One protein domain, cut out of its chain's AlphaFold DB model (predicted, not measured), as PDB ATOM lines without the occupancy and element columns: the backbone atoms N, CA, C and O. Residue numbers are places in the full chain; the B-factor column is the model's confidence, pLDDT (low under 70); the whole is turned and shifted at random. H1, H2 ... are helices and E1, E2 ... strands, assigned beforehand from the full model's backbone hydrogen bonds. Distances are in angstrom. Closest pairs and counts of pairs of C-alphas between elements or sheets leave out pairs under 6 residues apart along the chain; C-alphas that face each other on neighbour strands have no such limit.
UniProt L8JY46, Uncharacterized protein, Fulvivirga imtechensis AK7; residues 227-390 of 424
ATOM      1  N   VAL A 227     -55.199 -42.055 -10.861       65.56
ATOM      2  CA  VAL A 227     -55.878 -41.835  -9.588       65.56
ATOM      3  C   VAL A 227     -54.871 -41.332  -8.563       65.56
ATOM      4  O   VAL A 227     -53.898 -42.018  -8.238       65.56
ATOM      5  N   ASN A 228     -55.140 -40.150  -8.005       65.25
ATOM      6  CA  ASN A 228     -54.381 -39.616  -6.882       65.25
ATOM      7  C   ASN A 228     -54.655 -40.464  -5.627       65.25
ATOM      8  O   ASN A 228     -55.737 -40.413  -5.030       65.25
ATOM      9  N   ALA A 229     -53.663 -41.248  -5.201       61.16
ATOM     10  CA  ALA A 229     -53.817 -42.188  -4.094       61.16
ATOM     11  C   ALA A 229     -54.038 -41.477  -2.746       61.16
ATOM     12  O   ALA A 229     -54.649 -42.033  -1.816       61.16
ATOM     13  N   ASN A 230     -53.585 -40.224  -2.635       62.06
ATOM     14  CA  ASN A 230     -53.752 -39.414  -1.435       62.06
ATOM     15  C   ASN A 230     -55.209 -39.003  -1.201       62.06
ATOM     16  O   ASN A 230     -55.621 -38.908  -0.041       62.06
ATOM     17  N   GLU A 231     -56.017 -38.873  -2.255       61.88
ATOM     18  CA  GLU A 231     -57.454 -38.591  -2.135       61.88
ATOM     19  C   GLU A 231     -58.228 -39.766  -1.516       61.88
ATOM     20  O   GLU A 231     -59.170 -39.570  -0.743       61.88
ATOM     21  N   TYR A 232     -57.793 -41.002  -1.780       60.44
ATOM     22  CA  TYR A 232     -58.474 -42.206  -1.303       60.44
ATOM     23  C   TYR A 232     -58.108 -42.549   0.142       60.44
ATOM     24  O   TYR A 232     -58.988 -42.742   0.995       60.44
ATOM     25  N   ALA A 233     -56.811 -42.628   0.441       57.62
ATOM     26  CA  ALA A 233     -56.332 -43.215   1.691       57.62
ATOM     27  C   ALA A 233     -55.545 -42.260   2.596       57.62
ATOM     28  O   ALA A 233     -55.195 -42.697   3.694       57.62
ATOM     29  N   MET A 234     -55.310 -41.002   2.179       52.03
ATOM     30  CA  MET A 234     -54.364 -40.056   2.794       52.03
ATOM     31  C   MET A 234     -53.017 -40.738   3.084       52.03
ATOM     32  O   MET A 234     -52.839 -41.378   4.128       52.03
ATOM     33  N   ASN A 235     -52.063 -40.607   2.160       55.44
ATOM     34  CA  ASN A 235     -50.755 -41.260   2.206       55.44
ATOM     35  C   ASN A 235     -50.887 -42.788   2.109       55.44
ATOM     36  O   ASN A 235     -50.768 -43.503   3.119       55.44
ATOM     37  N   MET A 236     -51.156 -43.319   0.907       65.00
ATOM     38  CA  MET A 236     -50.862 -44.735   0.655       65.00
ATOM     39  C   MET A 236     -49.386 -44.960   0.983       65.00
ATOM     40  O   MET A 236     -48.524 -44.161   0.631       65.00
ATOM     41  N   ALA A 237     -49.099 -45.973   1.799       63.56
ATOM     42  CA  ALA A 237     -47.778 -46.087   2.394       63.56
ATOM     43  C   ALA A 237     -46.735 -46.383   1.304       63.56
ATOM     44  O   ALA A 237     -46.611 -47.519   0.866       63.56
ATOM     45  N   GLY A 238     -45.989 -45.351   0.899       64.25
ATOM     46  CA  GLY A 238     -44.940 -45.446  -0.115       64.25
ATOM     47  C   GLY A 238     -45.418 -45.421  -1.569       64.25
ATOM     48  O   GLY A 238     -44.627 -45.821  -2.418       64.25
ATOM     49  N   ILE A 239     -46.663 -44.995  -1.835       76.19
ATOM     50  CA  ILE A 239     -47.202 -44.754  -3.187       76.19
ATOM     51  C   ILE A 239     -48.038 -43.469  -3.163       76.19
ATOM     52  O   ILE A 239     -48.934 -43.347  -2.326       76.19
ATOM     53  N   ASP A 240     -47.793 -42.560  -4.105       70.94
ATOM     54  CA  ASP A 240     -48.512 -41.288  -4.224       70.94
ATOM     55  C   ASP A 240     -49.590 -41.329  -5.322       70.94
ATOM     56  O   ASP A 240     -50.654 -40.728  -5.162       70.94
ATOM     57  N   HIS A 241     -49.370 -42.102  -6.395       74.81
ATOM     58  CA  HIS A 241     -50.301 -42.198  -7.524       74.81
ATOM     59  C   HIS A 241     -50.457 -43.635  -8.026       74.81
ATOM     60  O   HIS A 241     -49.517 -44.436  -8.005       74.81
ATOM     61  N   LEU A 242     -51.657 -43.936  -8.521       76.81
ATOM     62  CA  LEU A 242     -51.944 -45.121  -9.319       76.81
ATOM     63  C   LEU A 242     -52.098 -44.690 -10.781       76.81
ATOM     64  O   LEU A 242     -52.916 -43.818 -11.073       76.81
ATOM     65  N   GLN A 243     -51.350 -45.321 -11.685       72.12
ATOM     66  CA  GLN A 243     -51.397 -45.008 -13.112       72.12
ATOM     67  C   GLN A 243     -51.693 -46.231 -13.970       72.12
ATOM     68  O   GLN A 243     -51.293 -47.361 -13.669       72.12
ATOM     69  N   ASP A 244     -52.378 -45.979 -15.078       67.88
ATOM     70  CA  ASP A 244     -52.677 -46.962 -16.109       67.88
ATOM     71  C   ASP A 244     -51.482 -47.172 -17.048       67.88
ATOM     72  O   ASP A 244     -51.496 -46.824 -18.225       67.88
ATOM     73  N   ASN A 245     -50.403 -47.726 -16.494       67.44
ATOM     74  CA  ASN A 245     -49.188 -48.058 -17.224       67.44
ATOM     75  C   ASN A 245     -48.889 -49.559 -17.094       67.44
ATOM     76  O   ASN A 245     -48.942 -50.143 -16.006       67.44
ATOM     77  N   HIS A 246     -48.555 -50.194 -18.221       61.31
ATOM     78  CA  HIS A 246     -48.317 -51.636 -18.309       61.31
ATOM     79  C   HIS A 246     -47.144 -52.118 -17.434       61.31
ATOM     80  O   HIS A 246     -47.154 -53.250 -16.927       61.31
ATOM     81  N   LYS A 247     -46.140 -51.258 -17.237       67.88
ATOM     82  CA  LYS A 247     -44.893 -51.562 -16.536       67.88
ATOM     83  C   LYS A 247     -44.886 -51.035 -15.104       67.88
ATOM     84  O   LYS A 247     -44.496 -51.775 -14.205       67.88
ATOM     85  N   PHE A 248     -45.374 -49.817 -14.882       77.69
ATOM     86  CA  PHE A 248     -45.334 -49.156 -13.576       77.69
ATOM     87  C   PHE A 248     -46.719 -48.694 -13.143       77.69
ATOM     88  O   PHE A 248     -47.142 -47.579 -13.417       77.69
ATOM     89  N   SER A 249     -47.447 -49.572 -12.459       78.56
ATOM     90  CA  SER A 249     -48.808 -49.260 -12.007       78.56
ATOM     91  C   SER A 249     -48.828 -48.319 -10.797       78.56
ATOM     92  O   SER A 249     -49.874 -47.756 -10.478       78.56
ATOM     93  N   PHE A 250     -47.690 -48.146 -10.120       82.50
ATOM     94  CA  PHE A 250     -47.558 -47.300  -8.941       82.50
ATOM     95  C   PHE A 250     -46.471 -46.258  -9.153       82.50
ATOM     96  O   PHE A 250     -45.369 -46.584  -9.594       82.50
ATOM     97  N   ILE A 251     -46.765 -45.024  -8.765       77.19
ATOM     98  CA  ILE A 251     -45.797 -43.937  -8.790       77.19
ATOM     99  C   ILE A 251     -45.620 -43.385  -7.393       77.19
ATOM    100  O   ILE A 251     -46.586 -43.122  -6.671       77.19
ATOM    101  N   GLN A 252     -44.360 -43.187  -7.042       77.06
ATOM    102  CA  GLN A 252     -43.976 -42.398  -5.900       77.06
ATOM    103  C   GLN A 252     -43.458 -41.045  -6.373       77.06
ATOM    104  O   GLN A 252     -42.444 -40.977  -7.072       77.06
ATOM    105  N   ASP A 253     -44.125 -39.981  -5.934       72.31
ATOM    106  CA  ASP A 253     -43.658 -38.636  -6.187       72.31
ATOM    107  C   ASP A 253     -42.437 -38.339  -5.305       72.31
ATOM    108  O   ASP A 253     -42.391 -38.654  -4.104       72.31
ATOM    109  N   LYS A 254     -41.395 -37.788  -5.921       68.75
ATOM    110  CA  LYS A 254     -40.168 -37.336  -5.262       68.75
ATOM    111  C   LYS A 254     -39.771 -35.917  -5.659       68.75
ATOM    112  O   LYS A 254     -38.749 -35.437  -5.177       68.75
ATOM    113  N   LEU A 255     -40.611 -35.200  -6.409       57.78
ATOM    114  CA  LEU A 255     -40.371 -33.796  -6.757       57.78
ATOM    115  C   LEU A 255     -40.362 -32.854  -5.548       57.78
ATOM    116  O   LEU A 255     -39.797 -31.769  -5.602       57.78
ATOM    117  N   HIS A 256     -40.966 -33.265  -4.436       54.44
ATOM    118  CA  HIS A 256     -40.989 -32.490  -3.196       54.44
ATOM    119  C   HIS A 256     -39.691 -32.581  -2.374       54.44
ATOM    120  O   HIS A 256     -39.633 -32.033  -1.268       54.44
ATOM    121  N   LEU A 257     -38.671 -33.313  -2.839       56.59
ATOM    122  CA  LEU A 257     -37.378 -33.337  -2.162       56.59
ATOM    123  C   LEU A 257     -36.770 -31.930  -2.166       56.59
ATOM    124  O   LEU A 257     -36.790 -31.223  -3.167       56.59
ATOM    125  N   SER A 258     -36.233 -31.506  -1.019       44.94
ATOM    126  CA  SER A 258     -35.568 -30.205  -0.920       44.94
ATOM    127  C   SER A 258     -34.376 -30.167  -1.886       44.94
ATOM    128  O   SER A 258     -33.673 -31.180  -1.966       44.94
ATOM    129  N   PRO A 259     -34.079 -29.021  -2.528       45.44
ATOM    130  CA  PRO A 259     -32.920 -28.871  -3.415       45.44
ATOM    131  C   PRO A 259     -31.599 -29.344  -2.790       45.44
ATOM    132  O   PRO A 259     -30.746 -29.898  -3.464       45.44
ATOM    133  N   HIS A 260     -31.445 -29.218  -1.468       44.75
ATOM    134  CA  HIS A 260     -30.242 -29.659  -0.746       44.75
ATOM    135  C   HIS A 260     -30.156 -31.178  -0.518       44.75
ATOM    136  O   HIS A 260     -29.143 -31.685  -0.046       44.75
ATOM    137  N   THR A 261     -31.239 -31.905  -0.791       55.12
ATOM    138  CA  THR A 261     -31.354 -33.361  -0.609       55.12
ATOM    139  C   THR A 261     -31.592 -34.103  -1.920       55.12
ATOM    140  O   THR A 261     -31.391 -35.317  -1.972       55.12
ATOM    141  N   ALA A 262     -32.009 -33.392  -2.966       62.56
ATOM    142  CA  ALA A 262     -32.196 -33.919  -4.304       62.56
ATOM    143  C   ALA A 262     -30.826 -34.090  -4.978       62.56
ATOM    144  O   ALA A 262     -30.259 -33.155  -5.521       62.56
ATOM    145  N   ASN A 263     -30.274 -35.296  -4.892       75.50
ATOM    146  CA  ASN A 263     -29.090 -35.715  -5.637       75.50
ATOM    147  C   ASN A 263     -29.270 -37.168  -6.081       75.50
ATOM    148  O   ASN A 263     -30.130 -37.877  -5.548       75.50
ATOM    149  N   THR A 264     -28.456 -37.615  -7.034       76.38
ATOM    150  CA  THR A 264     -28.544 -38.966  -7.604       76.38
ATOM    151  C   THR A 264     -28.597 -40.040  -6.514       76.38
ATOM    152  O   THR A 264     -29.540 -40.826  -6.495       76.38
ATOM    153  N   ASP A 265     -27.696 -40.018  -5.530       80.69
ATOM    154  CA  ASP A 265     -27.658 -40.990  -4.426       80.69
ATOM    155  C   ASP A 265     -28.961 -41.074  -3.618       80.69
ATOM    156  O   ASP A 265     -29.369 -42.164  -3.202       80.69
ATOM    157  N   THR A 266     -29.634 -39.949  -3.382       80.38
ATOM    158  CA  THR A 266     -30.931 -39.931  -2.695       80.38
ATOM    159  C   THR A 266     -31.988 -40.686  -3.498       80.38
ATOM    160  O   THR A 266     -32.706 -41.520  -2.938       80.38
ATOM    161  N   TYR A 267     -32.067 -40.459  -4.809       83.00
ATOM    162  CA  TYR A 267     -33.029 -41.153  -5.672       83.00
ATOM    163  C   TYR A 267     -32.712 -42.643  -5.816       83.00
ATOM    164  O   TYR A 267     -33.619 -43.472  -5.703       83.00
ATOM    165  N   ARG A 268     -31.428 -43.004  -5.908       88.94
ATOM    166  CA  ARG A 268     -30.983 -44.406  -5.894       88.94
ATOM    167  C   ARG A 268     -31.365 -45.121  -4.601       88.94
ATOM    168  O   ARG A 268     -31.943 -46.207  -4.635       88.94
ATOM    169  N   LYS A 269     -31.188 -44.474  -3.444       88.19
ATOM    170  CA  LYS A 269     -31.678 -45.001  -2.153       88.19
ATOM    171  C   LYS A 269     -33.196 -45.168  -2.132       88.19
ATOM    172  O   LYS A 269     -33.705 -46.079  -1.476       88.19
ATOM    173  N   HIS A 270     -33.956 -44.301  -2.797       85.81
ATOM    174  CA  HIS A 270     -35.404 -44.484  -2.913       85.81
ATOM    175  C   HIS A 270     -35.755 -45.712  -3.755       85.81
ATOM    176  O   HIS A 270     -36.581 -46.513  -3.308       85.81
ATOM    177  N   TYR A 271     -35.063 -45.918  -4.877       89.19
ATOM    178  CA  TYR A 271     -35.203 -47.117  -5.700       89.19
ATOM    179  C   TYR A 271     -34.881 -48.408  -4.933       89.19
ATOM    180  O   TYR A 271     -35.649 -49.376  -4.974       89.19
ATOM    181  N   GLU A 272     -33.795 -48.426  -4.160       90.25
ATOM    182  CA  GLU A 272     -33.422 -49.564  -3.307       90.25
ATOM    183  C   GLU A 272     -34.490 -49.883  -2.246       90.25
ATOM    184  O   GLU A 272     -34.656 -51.028  -1.824       90.25
ATOM    185  N   ASN A 273     -35.256 -48.879  -1.812       89.44
ATOM    186  CA  ASN A 273     -36.283 -49.034  -0.787       89.44
ATOM    187  C   ASN A 273     -37.670 -49.420  -1.337       89.44
ATOM    188  O   ASN A 273     -38.596 -49.590  -0.537       89.44
ATOM    189  N   ARG A 274     -37.844 -49.610  -2.651       89.25
ATOM    190  CA  ARG A 274     -39.154 -49.895  -3.276       89.25
ATOM    191  C   ARG A 274     -39.858 -51.145  -2.726       89.25
ATOM    192  O   ARG A 274     -41.067 -51.137  -2.492       89.25
ATOM    193  N   HIS A 275     -39.117 -52.205  -2.395       90.50
ATOM    194  CA  HIS A 275     -39.702 -53.410  -1.779       90.50
ATOM    195  C   HIS A 275     -40.157 -53.150  -0.337       90.50
ATOM    196  O   HIS A 275     -41.187 -53.662   0.093       90.50
ATOM    197  N   LYS A 276     -39.475 -52.266   0.404       88.88
ATOM    198  CA  LYS A 276     -39.944 -51.831   1.732       88.88
ATOM    199  C   LYS A 276     -41.208 -50.979   1.635       88.88
ATOM    200  O   LYS A 276     -42.057 -51.065   2.519       88.88
ATOM    201  N   MET A 277     -41.341 -50.152   0.596       87.31
ATOM    202  CA  MET A 277     -42.580 -49.408   0.319       87.31
ATOM    203  C   MET A 277     -43.731 -50.381   0.047       87.31
ATOM    204  O   MET A 277     -44.793 -50.275   0.654       87.31
ATOM    205  N   SER A 278     -43.460 -51.415  -0.745       88.44
ATOM    206  CA  SER A 278     -44.428 -52.465  -1.069       88.44
ATOM    207  C   SER A 278     -44.893 -53.253   0.148       88.44
ATOM    208  O   SER A 278     -46.092 -53.410   0.362       88.44
ATOM    209  N   ALA A 279     -43.959 -53.669   1.004       88.19
ATOM    210  CA  ALA A 279     -44.282 -54.340   2.258       88.19
ATOM    211  C   ALA A 279     -45.153 -53.461   3.173       88.19
ATOM    212  O   ALA A 279     -46.090 -53.957   3.796       88.19
ATOM    213  N   LYS A 280     -44.902 -52.144   3.227       87.19
ATOM    214  CA  LYS A 280     -45.742 -51.210   3.996       87.19
ATOM    215  C   LYS A 280     -47.153 -51.096   3.424       87.19
ATOM    216  O   LYS A 280     -48.104 -51.072   4.204       87.19
ATOM    217  N   LEU A 281     -47.302 -51.034   2.099       86.69
ATOM    218  CA  LEU A 281     -48.619 -51.043   1.466       86.69
ATOM    219  C   LEU A 281     -49.379 -52.332   1.816       86.69
ATOM    220  O   LEU A 281     -50.513 -52.261   2.290       86.69
ATOM    221  N   LEU A 282     -48.747 -53.492   1.630       88.19
ATOM    222  CA  LEU A 282     -49.362 -54.788   1.920       88.19
ATOM    223  C   LEU A 282     -49.724 -54.922   3.400       88.19
ATOM    224  O   LEU A 282     -50.828 -55.357   3.700       88.19
ATOM    225  N   ALA A 283     -48.876 -54.446   4.317       86.56
ATOM    226  CA  ALA A 283     -49.178 -54.408   5.747       86.56
ATOM    227  C   ALA A 283     -50.433 -53.580   6.067       86.56
ATOM    228  O   ALA A 283     -51.220 -53.948   6.938       86.56
ATOM    229  N   GLU A 284     -50.642 -52.448   5.384       86.19
ATOM    230  CA  GLU A 284     -51.864 -51.656   5.563       86.19
ATOM    231  C   GLU A 284     -53.102 -52.357   5.001       86.19
ATOM    232  O   GLU A 284     -54.173 -52.262   5.603       86.19
ATOM    233  N   ILE A 285     -52.969 -53.082   3.887       87.38
ATOM    234  CA  ILE A 285     -54.055 -53.884   3.308       87.38
ATOM    235  C   ILE A 285     -54.407 -55.068   4.227       87.38
ATOM    236  O   ILE A 285     -55.593 -55.324   4.464       87.38
ATOM    237  N   ASP A 286     -53.392 -55.730   4.790       85.44
ATOM    238  CA  ASP A 286     -53.489 -56.906   5.669       85.44
ATOM    239  C   ASP A 286     -54.266 -56.605   6.959       85.44
ATOM    240  O   ASP A 286     -55.100 -57.396   7.397       85.44
ATOM    241  N   LYS A 287     -54.108 -55.391   7.512       83.50
ATOM    242  CA  LYS A 287     -54.875 -54.917   8.684       83.50
ATOM    243  C   LYS A 287     -56.391 -54.933   8.475       83.50
ATOM    244  O   LYS A 287     -57.132 -54.869   9.456       83.50
ATOM    245  N   ASN A 288     -56.861 -54.936   7.223       79.56
ATOM    246  CA  ASN A 288     -58.277 -54.999   6.853       79.56
ATOM    247  C   ASN A 288     -59.172 -53.926   7.529       79.56
ATOM    248  O   ASN A 288     -60.359 -54.136   7.781       79.56
ATOM    249  N   GLY A 289     -58.598 -52.762   7.848       82.75
ATOM    250  CA  GLY A 289     -59.316 -51.618   8.419       82.75
ATOM    251  C   GLY A 289     -59.936 -50.699   7.359       82.75
ATOM    252  O   GLY A 289     -59.866 -50.960   6.160       82.75
ATOM    253  N   LEU A 290     -60.481 -49.554   7.786       82.38
ATOM    254  CA  LEU A 290     -61.069 -48.550   6.879       82.38
ATOM    255  C   LEU A 290     -60.087 -48.092   5.784       82.38
ATOM    256  O   LEU A 290     -60.484 -47.887   4.640       82.38
ATOM    257  N   LYS A 291     -58.799 -47.947   6.124       82.62
ATOM    258  CA  LYS A 291     -57.753 -47.579   5.161       82.62
ATOM    259  C   LYS A 291     -57.547 -48.670   4.105       82.62
ATOM    260  O   LYS A 291     -57.537 -48.358   2.921       82.62
ATOM    261  N   ALA A 292     -57.483 -49.937   4.519       84.38
ATOM    262  CA  ALA A 292     -57.409 -51.079   3.607       84.38
ATOM    263  C   ALA A 292     -58.610 -51.117   2.651       84.38
ATOM    264  O   ALA A 292     -58.441 -51.312   1.455       84.38
ATOM    265  N   GLN A 293     -59.823 -50.887   3.160       85.00
ATOM    266  CA  GLN A 293     -61.039 -50.857   2.339       85.00
ATOM    267  C   GLN A 293     -60.995 -49.751   1.282       85.00
ATOM    268  O   GLN A 293     -61.357 -49.994   0.136       85.00
ATOM    269  N   LYS A 294     -60.501 -48.562   1.643       85.75
ATOM    270  CA  LYS A 294     -60.322 -47.440   0.710       85.75
ATOM    271  C   LYS A 294     -59.306 -47.751  -0.389       85.75
ATOM    272  O   LYS A 294     -59.585 -47.480  -1.548       85.75
ATOM    273  N   ILE A 295     -58.173 -48.359  -0.030       85.88
ATOM    274  CA  ILE A 295     -57.149 -48.795  -0.993       85.88
ATOM    275  C   ILE A 295     -57.729 -49.839  -1.956       85.88
ATOM    276  O   ILE A 295     -57.586 -49.712  -3.167       85.88
ATOM    277  N   MET A 296     -58.442 -50.841  -1.434       88.31
ATOM    278  CA  MET A 296     -59.063 -51.864  -2.279       88.31
ATOM    279  C   MET A 296     -60.180 -51.297  -3.163       88.31
ATOM    280  O   MET A 296     -60.309 -51.732  -4.301       88.31
ATOM    281  N   SER A 297     -60.954 -50.321  -2.676       87.56
ATOM    282  CA  SER A 297     -61.938 -49.603  -3.499       87.56
ATOM    283  C   SER A 297     -61.256 -48.886  -4.653       87.56
ATOM    284  O   SER A 297     -61.680 -49.055  -5.783       87.56
ATOM    285  N   MET A 298     -60.152 -48.180  -4.392       87.06
ATOM    286  CA  MET A 298     -59.378 -47.497  -5.432       87.06
ATOM    287  C   MET A 298     -58.927 -48.463  -6.538       87.06
ATOM    288  O   MET A 298     -59.074 -48.164  -7.721       87.06
ATOM    289  N   PHE A 299     -58.419 -49.647  -6.169       90.19
ATOM    290  CA  PHE A 299     -58.055 -50.675  -7.151       90.19
ATOM    291  C   PHE A 299     -59.272 -51.165  -7.941       90.19
ATOM    292  O   PHE A 299     -59.190 -51.300  -9.158       90.19
ATOM    293  N   GLN A 300     -60.402 -51.399  -7.276       89.94
ATOM    294  CA  GLN A 300     -61.642 -51.831  -7.927       89.94
ATOM    295  C   GLN A 300     -62.229 -50.762  -8.856       89.94
ATOM    296  O   GLN A 300     -62.733 -51.103  -9.924       89.94
ATOM    297  N   ASP A 301     -62.131 -49.485  -8.490       86.94
ATOM    298  CA  ASP A 301     -62.585 -48.357  -9.303       86.94
ATOM    299  C   ASP A 301     -61.738 -48.249 -10.582       86.94
ATOM    300  O   ASP A 301     -62.289 -48.147 -11.680       86.94
ATOM    301  N   ALA A 302     -60.411 -48.394 -10.467       84.25
ATOM    302  CA  ALA A 302     -59.506 -48.471 -11.615       84.25
ATOM    303  C   ALA A 302     -59.818 -49.677 -12.523       84.25
ATOM    304  O   ALA A 302     -59.961 -49.531 -13.736       84.25
ATOM    305  N   ILE A 303     -60.026 -50.866 -11.946       88.44
ATOM    306  CA  ILE A 303     -60.412 -52.080 -12.688       88.44
ATOM    307  C   ILE A 303     -61.777 -51.912 -13.374       88.44
ATOM    308  O   ILE A 303     -61.991 -52.391 -14.489       88.44
ATOM    309  N   SER A 304     -62.726 -51.235 -12.737       86.44
ATOM    310  CA  SER A 304     -64.081 -51.063 -13.271       86.44
ATOM    311  C   SER A 304     -64.162 -49.960 -14.331       86.44
ATOM    312  O   SER A 304     -65.099 -49.947 -15.129       86.44
ATOM    313  N   ASN A 305     -63.177 -49.061 -14.394       81.50
ATOM    314  CA  ASN A 305     -63.114 -47.998 -15.391       81.50
ATOM    315  C   ASN A 305     -62.816 -48.572 -16.786       81.50
ATOM    316  O   ASN A 305     -61.745 -49.113 -17.028       81.50
ATOM    317  N   ASN A 306     -63.746 -48.456 -17.735       75.94
ATOM    318  CA  ASN A 306     -63.568 -48.963 -19.103       75.94
ATOM    319  C   ASN A 306     -62.426 -48.295 -19.881       75.94
ATOM    320  O   ASN A 306     -61.936 -48.900 -20.829       75.94
ATOM    321  N   ALA A 307     -62.016 -47.087 -19.493       72.75
ATOM    322  CA  ALA A 307     -60.876 -46.409 -20.096       72.75
ATOM    323  C   ALA A 307     -59.530 -46.980 -19.623       72.75
ATOM    324  O   ALA A 307     -58.538 -46.776 -20.308       72.75
ATOM    325  N   TRP A 308     -59.497 -47.698 -18.492       74.19
ATOM    326  CA  TRP A 308     -58.267 -48.265 -17.938       74.19
ATOM    327  C   TRP A 308     -57.813 -49.472 -18.770       74.19
ATOM    328  O   TRP A 308     -58.503 -50.489 -18.829       74.19
ATOM    329  N   LEU A 309     -56.670 -49.389 -19.435       69.19
ATOM    330  CA  LEU A 309     -56.200 -50.376 -20.403       69.19
ATOM    331  C   LEU A 309     -55.508 -51.568 -19.730       69.19
ATOM    332  O   LEU A 309     -55.683 -52.710 -20.160       69.19
ATOM    333  N   HIS A 310     -54.762 -51.345 -18.647       71.75
ATOM    334  CA  HIS A 310     -53.869 -52.341 -18.045       71.75
ATOM    335  C   HIS A 310     -54.364 -52.857 -16.683       71.75
ATOM    336  O   HIS A 310     -53.663 -52.822 -15.671       71.75
ATOM    337  N   LYS A 311     -55.596 -53.379 -16.656       83.38
ATOM    338  CA  LYS A 311     -56.293 -53.815 -15.427       83.38
ATOM    339  C   LYS A 311     -55.778 -55.124 -14.826       83.38
ATOM    340  O   LYS A 311     -55.975 -55.370 -13.636       83.38
ATOM    341  N   ASP A 312     -55.138 -55.970 -15.632       84.31
ATOM    342  CA  ASP A 312     -54.840 -57.365 -15.282       84.31
ATOM    343  C   ASP A 312     -54.005 -57.505 -14.008       84.31
ATOM    344  O   ASP A 312     -54.264 -58.373 -13.171       84.31
ATOM    345  N   TYR A 313     -53.017 -56.628 -13.827       84.12
ATOM    346  CA  TYR A 313     -52.168 -56.662 -12.643       84.12
ATOM    347  C   TYR A 313     -52.931 -56.261 -11.373       84.12
ATOM    348  O   TYR A 313     -52.826 -56.942 -10.351       84.12
ATOM    349  N   LEU A 314     -53.749 -55.206 -11.439       87.81
ATOM    350  CA  LEU A 314     -54.587 -54.791 -10.312       87.81
ATOM    351  C   LEU A 314     -55.597 -55.883  -9.955       87.81
ATOM    352  O   LEU A 314     -55.775 -56.192  -8.777       87.81
ATOM    353  N   GLN A 315     -56.191 -56.536 -10.957       90.00
ATOM    354  CA  GLN A 315     -57.092 -57.664 -10.736       90.00
ATOM    355  C   GLN A 315     -56.373 -58.856 -10.086       90.00
ATOM    356  O   GLN A 315     -56.918 -59.470  -9.168       90.00
ATOM    357  N   LYS A 316     -55.141 -59.173 -10.513       89.62
ATOM    358  CA  LYS A 316     -54.306 -60.201  -9.869       89.62
ATOM    359  C   LYS A 316     -54.071 -59.866  -8.394       89.62
ATOM    360  O   LYS A 316     -54.274 -60.732  -7.546       89.62
ATOM    361  N   LEU A 317     -53.690 -58.624  -8.089       87.81
ATOM    362  CA  LEU A 317     -53.441 -58.166  -6.720       87.81
ATOM    363  C   LEU A 317     -54.700 -58.275  -5.849       87.81
ATOM    364  O   LEU A 317     -54.640 -58.822  -4.750       87.81
ATOM    365  N   VAL A 318     -55.846 -57.823  -6.365       90.75
ATOM    366  CA  VAL A 318     -57.151 -57.964  -5.703       90.75
ATOM    367  C   VAL A 318     -57.453 -59.423  -5.380       90.75
ATOM    368  O   VAL A 318     -57.780 -59.735  -4.238       90.75
ATOM    369  N   ASN A 319     -57.282 -60.325  -6.347       90.38
ATOM    370  CA  ASN A 319     -57.566 -61.746  -6.155       90.38
ATOM    371  C   ASN A 319     -56.675 -62.370  -5.068       90.38
ATOM    372  O   ASN A 319     -57.154 -63.182  -4.279       90.38
ATOM    373  N   ILE A 320     -55.392 -61.994  -5.011       87.50
ATOM    374  CA  ILE A 320     -54.465 -62.468  -3.971       87.50
ATOM    375  C   ILE A 320     -54.925 -61.991  -2.588       87.50
ATOM    376  O   ILE A 320     -55.027 -62.797  -1.664       87.50
ATOM    377  N   VAL A 321     -55.266 -60.707  -2.459       86.81
ATOM    378  CA  VAL A 321     -55.754 -60.122  -1.200       86.81
ATOM    379  C   VAL A 321     -57.071 -60.762  -0.751       86.81
ATOM    380  O   VAL A 321     -57.243 -61.058   0.432       86.81
ATOM    381  N   ASP A 322     -58.008 -60.996  -1.666       86.81
ATOM    382  CA  ASP A 322     -59.298 -61.602  -1.330       86.81
ATOM    383  C   ASP A 322     -59.152 -63.076  -0.932       86.81
ATOM    384  O   ASP A 322     -59.745 -63.500   0.063       86.81
ATOM    385  N   ASN A 323     -58.302 -63.841  -1.627       84.88
ATOM    386  CA  ASN A 323     -57.974 -65.215  -1.236       84.88
ATOM    387  C   ASN A 323     -57.376 -65.266   0.172       84.88
ATOM    388  O   ASN A 323     -57.818 -66.061   1.003       84.88
ATOM    389  N   HIS A 324     -56.432 -64.370   0.463       81.81
ATOM    390  CA  HIS A 324     -55.814 -64.245   1.779       81.81
ATOM    391  C   HIS A 324     -56.847 -63.950   2.881       81.81
ATOM    392  O   HIS A 324     -56.882 -64.625   3.913       81.81
ATOM    393  N   ARG A 325     -57.781 -63.024   2.637       79.06
ATOM    394  CA  ARG A 325     -58.876 -62.718   3.575       79.06
ATOM    395  C   ARG A 325     -59.798 -63.912   3.820       79.06
ATOM    396  O   ARG A 325     -60.275 -64.093   4.942       79.06
ATOM    397  N   GLU A 326     -60.073 -64.718   2.800       81.00
ATOM    398  CA  GLU A 326     -60.878 -65.936   2.943       81.00
ATOM    399  C   GLU A 326     -60.138 -67.034   3.718       81.00
ATOM    400  O   GLU A 326     -60.739 -67.704   4.564       81.00
ATOM    401  N   GLU A 327     -58.834 -67.196   3.495       75.31
ATOM    402  CA  GLU A 327     -57.983 -68.091   4.286       75.31
ATOM    403  C   GLU A 327     -57.932 -67.664   5.753       75.31
ATOM    404  O   GLU A 327     -58.150 -68.495   6.637       75.31
ATOM    405  N   TYR A 328     -57.767 -66.366   6.019       71.69
ATOM    406  CA  TYR A 328     -57.817 -65.800   7.364       71.69
ATOM    407  C   TYR A 328     -59.150 -66.105   8.063       71.69
ATOM    408  O   TYR A 328     -59.162 -66.595   9.192       71.69
ATOM    409  N   LYS A 329     -60.294 -65.889   7.392       72.81
ATOM    410  CA  LYS A 329     -61.625 -66.221   7.943       72.81
ATOM    411  C   LYS A 329     -61.764 -67.711   8.260       72.81
ATOM    412  O   LYS A 329     -62.306 -68.064   9.307       72.81
ATOM    413  N   LYS A 330     -61.297 -68.597   7.373       74.31
ATOM    414  CA  LYS A 330     -61.324 -70.055   7.594       74.31
ATOM    415  C   LYS A 330     -60.443 -70.454   8.772       74.31
ATOM    416  O   LYS A 330     -60.889 -71.224   9.619       74.31
ATOM    417  N   ALA A 331     -59.241 -69.890   8.852       68.12
ATOM    418  CA  ALA A 331     -58.293 -70.148   9.920       68.12
ATOM    419  C   ALA A 331     -58.797 -69.640  11.278       68.12
ATOM    420  O   ALA A 331     -58.615 -70.327  12.273       68.12
ATOM    421  N   LEU A 332     -59.509 -68.510  11.327       67.88
ATOM    422  CA  LEU A 332     -60.140 -68.006  12.555       67.88
ATOM    423  C   LEU A 332     -61.267 -68.924  13.064       67.88
ATOM    424  O   LEU A 332     -61.520 -68.999  14.264       67.88
ATOM    425  N   ASN A 333     -61.936 -69.626  12.145       67.94
ATOM    426  CA  ASN A 333     -62.995 -70.589  12.452       67.94
ATOM    427  C   ASN A 333     -62.452 -71.982  12.821       67.94
ATOM    428  O   ASN A 333     -63.148 -72.758  13.478       67.94
ATOM    429  N   SER A 334     -61.224 -72.316  12.414       64.31
ATOM    430  CA  SER A 334     -60.511 -73.510  12.872       64.31
ATOM    431  C   SER A 334     -59.718 -73.176  14.138       64.31
ATOM    432  O   SER A 334     -58.928 -72.248  14.139       64.31
ATOM    433  N   PHE A 335     -59.864 -73.924  15.227       58.75
ATOM    434  CA  PHE A 335     -59.173 -73.671  16.508       58.75
ATOM    435  C   PHE A 335     -57.625 -73.852  16.477       58.75
ATOM    436  O   PHE A 335     -57.004 -74.127  17.500       58.75
ATOM    437  N   THR A 336     -56.984 -73.725  15.315       57.03
ATOM    438  CA  THR A 336     -55.548 -73.895  15.069       57.03
ATOM    439  C   THR A 336     -54.924 -72.551  14.688       57.03
ATOM    440  O   THR A 336     -54.856 -72.195  13.518       57.03
ATOM    441  N   THR A 337     -54.470 -71.790  15.685       54.78
ATOM    442  CA  THR A 337     -53.998 -70.394  15.555       54.78
ATOM    443  C   THR A 337     -52.483 -70.223  15.412       54.78
ATOM    444  O   THR A 337     -51.968 -69.161  15.745       54.78
ATOM    445  N   ASN A 338     -51.722 -71.221  14.961       53.00
ATOM    446  CA  ASN A 338     -50.264 -71.129  15.135       53.00
ATOM    447  C   ASN A 338     -49.478 -70.411  14.033       53.00
ATOM    448  O   ASN A 338     -48.317 -70.123  14.279       53.00
ATOM    449  N   THR A 339     -50.097 -70.029  12.917       56.50
ATOM    450  CA  THR A 339     -49.586 -69.000  11.988       56.50
ATOM    451  C   THR A 339     -50.693 -68.690  10.994       56.50
ATOM    452  O   THR A 339     -50.959 -69.483  10.091       56.50
ATOM    453  N   LEU A 340     -51.388 -67.571  11.198       61.66
ATOM    454  CA  LEU A 340     -52.255 -67.023  10.159       61.66
ATOM    455  C   LEU A 340     -51.338 -66.546   9.025       61.66
ATOM    456  O   LEU A 340     -50.359 -65.868   9.338       61.66
ATOM    457  N   PRO A 341     -51.604 -66.894   7.754       66.06
ATOM    458  CA  PRO A 341     -50.853 -66.318   6.646       66.06
ATOM    459  C   PRO A 341     -50.988 -64.795   6.729       66.06
ATOM    460  O   PRO A 341     -52.097 -64.313   6.962       66.06
ATOM    461  N   SER A 342     -49.913 -64.032   6.544       78.38
ATOM    462  CA  SER A 342     -49.973 -62.575   6.377       78.38
ATOM    463  C   SER A 342     -49.508 -62.196   4.976       78.38
ATOM    464  O   SER A 342     -48.584 -62.805   4.440       78.38
ATOM    465  N   LEU A 343     -50.118 -61.165   4.385       80.44
ATOM    466  CA  LEU A 343     -49.647 -60.617   3.109       80.44
ATOM    467  C   LEU A 343     -48.204 -60.100   3.191       80.44
ATOM    468  O   LEU A 343     -47.538 -60.008   2.164       80.44
ATOM    469  N   VAL A 344     -47.713 -59.757   4.391       82.12
ATOM    470  CA  VAL A 344     -46.323 -59.306   4.571       82.12
ATOM    471  C   VAL A 344     -45.306 -60.446   4.576       82.12
ATOM    472  O   VAL A 344     -44.113 -60.167   4.515       82.12
ATOM    473  N   ASP A 345     -45.765 -61.699   4.621       81.75
ATOM    474  CA  ASP A 345     -44.904 -62.883   4.552       81.75
ATOM    475  C   ASP A 345     -44.704 -63.372   3.098       81.75
ATOM    476  O   ASP A 345     -43.924 -64.291   2.852       81.75
ATOM    477  N   ASP A 346     -45.399 -62.774   2.119       84.00
ATOM    478  CA  ASP A 346     -45.269 -63.115   0.697       84.00
ATOM    479  C   ASP A 346     -44.184 -62.264   0.011       84.00
ATOM    480  O   ASP A 346     -44.447 -61.238  -0.626       84.00
ATOM    481  N   ASP A 347     -42.935 -62.724   0.114       85.50
ATOM    482  CA  ASP A 347     -41.768 -62.092  -0.517       85.50
ATOM    483  C   ASP A 347     -41.894 -61.953  -2.044       85.50
ATOM    484  O   ASP A 347     -41.287 -61.059  -2.644       85.50
ATOM    485  N   ASN A 348     -42.650 -62.839  -2.705       87.38
ATOM    486  CA  ASN A 348     -42.861 -62.740  -4.148       87.38
ATOM    487  C   ASN A 348     -43.810 -61.591  -4.466       87.38
ATOM    488  O   ASN A 348     -43.500 -60.791  -5.347       87.38
ATOM    489  N   LEU A 349     -44.911 -61.466  -3.726       87.88
ATOM    490  CA  LEU A 349     -45.850 -60.360  -3.881       87.88
ATOM    491  C   LEU A 349     -45.195 -59.011  -3.566       87.88
ATOM    492  O   LEU A 349     -45.387 -58.048  -4.308       87.88
ATOM    493  N   ILE A 350     -44.380 -58.943  -2.509       88.69
ATOM    494  CA  ILE A 350     -43.607 -57.742  -2.155       88.69
ATOM    495  C   ILE A 350     -42.698 -57.320  -3.314       88.69
ATOM    496  O   ILE A 350     -42.629 -56.134  -3.651       88.69
ATOM    497  N   ARG A 351     -42.001 -58.282  -3.929       88.44
ATOM    498  CA  ARG A 351     -41.094 -58.020  -5.051       88.44
ATOM    499  C   ARG A 351     -41.851 -57.598  -6.304       88.44
ATOM    500  O   ARG A 351     -41.504 -56.580  -6.892       88.44
ATOM    501  N   GLU A 352     -42.904 -58.334  -6.665       87.50
ATOM    502  CA  GLU A 352     -43.751 -58.025  -7.823       87.50
ATOM    503  C   GLU A 352     -44.363 -56.625  -7.729       87.50
ATOM    504  O   GLU A 352     -44.411 -55.909  -8.730       87.50
ATOM    505  N   LEU A 353     -44.802 -56.220  -6.533       88.12
ATOM    506  CA  LEU A 353     -45.343 -54.885  -6.311       88.12
ATOM    507  C   LEU A 353     -44.244 -53.829  -6.403       88.12
ATOM    508  O   LEU A 353     -44.421 -52.834  -7.103       88.12
ATOM    509  N   GLY A 354     -43.094 -54.057  -5.765       87.88
ATOM    510  CA  GLY A 354     -42.034 -53.055  -5.729       87.88
ATOM    511  C   GLY A 354     -41.341 -52.847  -7.062       87.88
ATOM    512  O   GLY A 354     -40.964 -51.722  -7.360       87.88
ATOM    513  N   ASP A 355     -41.243 -53.875  -7.900       87.75
ATOM    514  CA  ASP A 355     -40.701 -53.744  -9.259       87.75
ATOM    515  C   ASP A 355     -41.651 -52.991 -10.212       87.75
ATOM    516  O   ASP A 355     -41.250 -52.611 -11.309       87.75
ATOM    517  N   ARG A 356     -42.891 -52.725  -9.779       85.56
ATOM    518  CA  ARG A 356     -43.876 -51.883 -10.476       85.56
ATOM    519  C   ARG A 356     -44.004 -50.477  -9.884       85.56
ATOM    520  O   ARG A 356     -44.906 -49.746 -10.295       85.56
ATOM    521  N   ILE A 357     -43.137 -50.109  -8.938       85.44
ATOM    522  CA  ILE A 357     -43.034 -48.741  -8.421       85.44
ATOM    523  C   ILE A 357     -42.036 -47.968  -9.280       85.44
ATOM    524  O   ILE A 357     -40.864 -48.341  -9.364       85.44
ATOM    525  N   ALA A 358     -42.504 -46.874  -9.868       83.38
ATOM    526  CA  ALA A 358     -41.665 -45.870 -10.498       83.38
ATOM    527  C   ALA A 358     -41.523 -44.619  -9.622       83.38
ATOM    528  O   ALA A 358     -42.336 -44.362  -8.727       83.38
ATOM    529  N   PHE A 359     -40.480 -43.842  -9.896       80.50
ATOM    530  CA  PHE A 359     -40.123 -42.636  -9.160       80.50
ATOM    531  C   PHE A 359     -40.087 -41.454 -10.111       80.50
ATOM    532  O   PHE A 359     -39.393 -41.499 -11.128       80.50
ATOM    533  N   THR A 360     -40.812 -40.396  -9.772       72.69
ATOM    534  CA  THR A 360     -40.689 -39.137 -10.499       72.69
ATOM    535  C   THR A 360     -39.367 -38.468 -10.153       72.69
ATOM    536  O   THR A 360     -38.976 -38.420  -8.985       72.69
ATOM    537  N   VAL A 361     -38.658 -37.973 -11.164       67.81
ATOM    538  CA  VAL A 361     -37.377 -37.291 -10.975       67.81
ATOM    539  C   VAL A 361     -37.319 -35.991 -11.783       67.81
ATOM    540  O   VAL A 361     -37.835 -35.954 -12.907       67.81
ATOM    541  N   PRO A 362     -36.686 -34.938 -11.233       63.41
ATOM    542  CA  PRO A 362     -36.280 -33.758 -11.987       63.41
ATOM    543  C   PRO A 362     -35.370 -34.109 -13.174       63.41
ATOM    544  O   PRO A 362     -34.735 -35.169 -13.196       63.41
ATOM    545  N   SER A 363     -35.335 -33.232 -14.179       59.41
ATOM    546  CA  SER A 363     -34.675 -33.521 -15.458       59.41
ATOM    547  C   SER A 363     -33.147 -33.610 -15.341       59.41
ATOM    548  O   SER A 363     -32.548 -34.538 -15.881       59.41
ATOM    549  N   ASP A 364     -32.540 -32.737 -14.538       57.81
ATOM    550  CA  ASP A 364     -31.117 -32.699 -14.186       57.81
ATOM    551  C   ASP A 364     -30.668 -33.994 -13.479       57.81
ATOM    552  O   ASP A 364     -29.685 -34.636 -13.861       57.81
ATOM    553  N   ILE A 365     -31.452 -34.449 -12.499       70.19
ATOM    554  CA  ILE A 365     -31.214 -35.698 -11.775       70.19
ATOM    555  C   ILE A 365     -31.337 -36.895 -12.709       70.19
ATOM    556  O   ILE A 365     -30.529 -37.824 -12.628       70.19
ATOM    557  N   TRP A 366     -32.346 -36.901 -13.580       74.69
ATOM    558  CA  TRP A 366     -32.528 -37.975 -14.547       74.69
ATOM    559  C   TRP A 366     -31.329 -38.078 -15.491       74.69
ATOM    560  O   TRP A 366     -30.818 -39.174 -15.714       74.69
ATOM    561  N   GLU A 367     -30.844 -36.947 -16.005       63.59
ATOM    562  CA  GLU A 367     -29.686 -36.887 -16.899       63.59
ATOM    563  C   GLU A 367     -28.407 -37.346 -16.193       63.59
ATOM    564  O   GLU A 367     -27.654 -38.158 -16.736       63.59
ATOM    565  N   ALA A 368     -28.203 -36.938 -14.938       68.31
ATOM    566  CA  ALA A 368     -27.096 -37.422 -14.122       68.31
ATOM    567  C   ALA A 368     -27.172 -38.946 -13.880       68.31
ATOM    568  O   ALA A 368     -26.165 -39.651 -14.002       68.31
ATOM    569  N   LEU A 369     -28.361 -39.490 -13.593       72.62
ATOM    570  CA  LEU A 369     -28.581 -40.937 -13.464       72.62
ATOM    571  C   LEU A 369     -28.339 -41.670 -14.789       72.62
ATOM    572  O   LEU A 369     -27.756 -42.757 -14.787       72.62
ATOM    573  N   TYR A 370     -28.717 -41.065 -15.914       73.50
ATOM    574  CA  TYR A 370     -28.493 -41.621 -17.242       73.50
ATOM    575  C   TYR A 370     -26.999 -41.695 -17.586       73.50
ATOM    576  O   TYR A 370     -26.523 -42.733 -18.044       73.50
ATOM    577  N   GLN A 371     -26.213 -40.664 -17.267       72.25
ATOM    578  CA  GLN A 371     -24.754 -40.715 -17.429       72.25
ATOM    579  C   GLN A 371     -24.113 -41.822 -16.576       72.25
ATOM    580  O   GLN A 371     -23.161 -42.478 -17.004       72.25
ATOM    581  N   LEU A 372     -24.622 -42.055 -15.362       74.19
ATOM    582  CA  LEU A 372     -24.184 -43.176 -14.525       74.19
ATOM    583  C   LEU A 372     -24.595 -44.531 -15.119       74.19
ATOM    584  O   LEU A 372     -23.837 -45.497 -15.011       74.19
ATOM    585  N   TYR A 373     -25.756 -44.610 -15.768       77.31
ATOM    586  CA  TYR A 373     -26.197 -45.789 -16.514       77.31
ATOM    587  C   TYR A 373     -25.278 -46.084 -17.709       77.31
ATOM    588  O   TYR A 373     -24.817 -47.218 -17.849       77.31
ATOM    589  N   GLU A 374     -24.909 -45.079 -18.510       71.50
ATOM    590  CA  GLU A 374     -23.968 -45.247 -19.631       71.50
ATOM    591  C   GLU A 374     -22.579 -45.712 -19.170       71.50
ATOM    592  O   GLU A 374     -21.913 -46.494 -19.851       71.50
ATOM    593  N   LYS A 375     -22.163 -45.294 -17.969       74.25
ATOM    594  CA  LYS A 375     -20.927 -45.747 -17.311       74.25
ATOM    595  C   LYS A 375     -21.052 -47.132 -16.655       74.25
ATOM    596  O   LYS A 375     -20.069 -47.630 -16.109       74.25
ATOM    597  N   GLY A 376     -22.230 -47.759 -16.683       74.81
ATOM    598  CA  GLY A 376     -22.500 -49.073 -16.088       74.81
ATOM    599  C   GLY A 376     -22.642 -49.076 -14.561       74.81
ATOM    600  O   GLY A 376     -22.603 -50.143 -13.950       74.81
ATOM    601  N   VAL A 377     -22.790 -47.906 -13.934       82.88
ATOM    602  CA  VAL A 377     -22.946 -47.747 -12.475       82.88
ATOM    603  C   VAL A 377     -24.400 -47.946 -12.046       82.88
ATOM    604  O   VAL A 377     -24.664 -48.517 -10.986       82.88
ATOM    605  N   VAL A 378     -25.343 -47.481 -12.867       78.25
ATOM    606  CA  VAL A 378     -26.783 -47.689 -12.675       78.25
ATOM    607  C   VAL A 378     -27.229 -48.828 -13.599       78.25
ATOM    608  O   VAL A 378     -26.970 -48.761 -14.799       78.25
ATOM    609  N   PRO A 379     -27.874 -49.892 -13.091       82.69
ATOM    610  CA  PRO A 379     -28.401 -50.960 -13.930       82.69
ATOM    611  C   PRO A 379     -29.641 -50.505 -14.709       82.69
ATOM    612  O   PRO A 379     -30.358 -49.582 -14.319       82.69
ATOM    613  N   LYS A 380     -29.933 -51.197 -15.812       79.00
ATOM    614  CA  LYS A 380     -31.052 -50.880 -16.714       79.00
ATOM    615  C   LYS A 380     -32.404 -50.872 -15.998       79.00
ATOM    616  O   LYS A 380     -33.248 -50.021 -16.262       79.00
ATOM    617  N   GLU A 381     -32.610 -51.825 -15.096       79.06
ATOM    618  CA  GLU A 381     -33.838 -51.981 -14.319       79.06
ATOM    619  C   GLU A 381     -34.066 -50.808 -13.362       79.06
ATOM    620  O   GLU A 381     -35.211 -50.440 -13.108       79.06
ATOM    621  N   GLU A 382     -32.985 -50.223 -12.845       86.81
ATOM    622  CA  GLU A 382     -33.027 -49.024 -12.010       86.81
ATOM    623  C   GLU A 382     -33.303 -47.793 -12.864       86.81
ATOM    624  O   GLU A 382     -34.278 -47.088 -12.609       86.81
ATOM    625  N   MET A 383     -32.529 -47.596 -13.935       82.69
ATOM    626  CA  MET A 383     -32.686 -46.445 -14.827       82.69
ATOM    627  C   MET A 383     -34.123 -46.316 -15.352       82.69
ATOM    628  O   MET A 383     -34.707 -45.238 -15.355       82.69
ATOM    629  N   TYR A 384     -34.725 -47.438 -15.747       76.06
ATOM    630  CA  TYR A 384     -36.074 -47.467 -16.308       76.06
ATOM    631  C   TYR A 384     -37.195 -47.223 -15.299       76.06
ATOM    632  O   TYR A 384     -38.334 -47.058 -15.722       76.06
ATOM    633  N   SER A 385     -36.904 -47.234 -13.999       77.44
ATOM    634  CA  SER A 385     -37.880 -46.889 -12.961       77.44
ATOM    635  C   SER A 385     -37.983 -45.383 -12.711       77.44
ATOM    636  O   SER A 385     -38.916 -44.942 -12.040       77.44
ATOM    637  N   TYR A 386     -37.043 -44.597 -13.248       74.38
ATOM    638  CA  TYR A 386     -37.049 -43.147 -13.135       74.38
ATOM    639  C   TYR A 386     -37.851 -42.535 -14.277       74.38
ATOM    640  O   TYR A 386     -37.466 -42.584 -15.449       74.38
ATOM    641  N   ILE A 387     -38.977 -41.936 -13.912       68.25
ATOM    642  CA  ILE A 387     -39.813 -41.170 -14.822       68.25
ATOM    643  C   ILE A 387     -39.277 -39.745 -14.805       68.25
ATOM    644  O   ILE A 387     -39.460 -39.019 -13.824       68.25
ATOM    645  N   ARG A 388     -38.602 -39.366 -15.894       63.56
ATOM    646  CA  ARG A 388     -38.252 -37.972 -16.169       63.56
ATOM    647  C   ARG A 388     -39.543 -37.171 -16.233       63.56
ATOM    648  O   ARG A 388     -40.444 -37.529 -16.991       63.56
ATOM    649  N   LEU A 389     -39.628 -36.113 -15.440       54.88
ATOM    650  CA  LEU A 389     -40.740 -35.184 -15.530       54.88
ATOM    651  C   LEU A 389     -40.331 -33.928 -16.275       54.88
ATOM    652  O   LEU A 389     -39.438 -33.204 -15.845       54.88
ATOM    653  N   ASP A 390     -41.061 -33.674 -17.356       48.50
ATOM    654  CA  ASP A 390     -41.049 -32.416 -18.081       48.50
ATOM    655  C   ASP A 390     -42.374 -31.660 -17.807       48.50
ATOM    656  O   ASP A 390     -43.394 -32.255 -17.449       48.50
TER     657      ASP A 390
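Overview. This is residues 227 to 390 of the 424 residues of an uncharacterized protein of Fulvivirga imtechensis AK7 (UniProt L8JY46). A small, twisted sheet of four short strands and helix H3 make the middle of an elongated body. H2, H7 and H8 cluster at one end, and the helical hairpin of H4 and H5 makes the other, with H1 on H4, H6 crossing H3 and residues 333 to 338 sticking out. The 164 printed residues hold eight named helices and four named strands, in the order H1 E1 E2 H2 H3 H4 H5 H6 E3 H7 H8 E4; the class is mixed, helices and strands. The mixed sheet runs E1 E2 E3 E4. The whole is compact, with a radius of gyration of the C-alphas of 17.5 A, and spans 58 by 37 by 26 A.

Along the chain. Find C-alpha 229 at (-53.817, -42.188, -4.094), where H1 begins, residues 229 to 233. Next come E1, residues 241 to 243, and E2, residues 250 to 252. H2 takes residues 264 to 272, 12.4 A long, and H3 residues 274 to 286, 18.3 A. H4 follows at residues 290 to 304, 20.5 A. From C-alpha 312 at (-54.840, -57.365, -15.282), H5 runs 31.8 A to residue 333. H6 holds residues 347 to 354, E3 residues 357 to 361, 13.0 A, H7 residues 363 to 374, 16.4 A, and H8 residues 380 to 383. E4, residues 386 to 388, ends at C-alpha 388 (-38.252, -37.972, -16.169).

Arrangement. Look first at the hairpin of E1 and E2, antiparallel, with N 241 and O 251 at 3.0 A. E2 and E3 are parallel, with N 358 and O 250 at 2.9 A, and so are E3 and E4, with N 387 and O 359 at 2.8 A. E3, H7 H8, E4 is a strand-helix-strand unit, two parallel neighbour strands with helices between them in the chain; its crossover is right-handed. E2, H2 to H6, E3 is another. H2 is on the sheet over E3, at a height of 9.9 A. The hub, H4, touches H1 (Ala 233 and Lys 291 closest by C-alphas, 5.8 A), H3 (Ile 285 and Ala 292, 4.4 A) and H5 (Phe 299 and Leu 314, 6.2 A). H6 touches H3, with C-alphas 275 and 354 closest at 4.6 A. H7 touches H8, closest at C-alphas 373 and 383, 6.7 A. In H1 to H7 every O i to N i+4 pair is within hydrogen-bond range; H8 is too short for one.

Size, cuts and confidence. The C-alphas of Phe 335 and Gln 371 are the farthest apart, 58.5 A. The printed part has no cut. The links E2 to H2 and H5 to H6 are long. Mean pLDDT of the printed part is 76.1; residues 227 to 238, 254 to 262 and 331 to 341 are among those under 70.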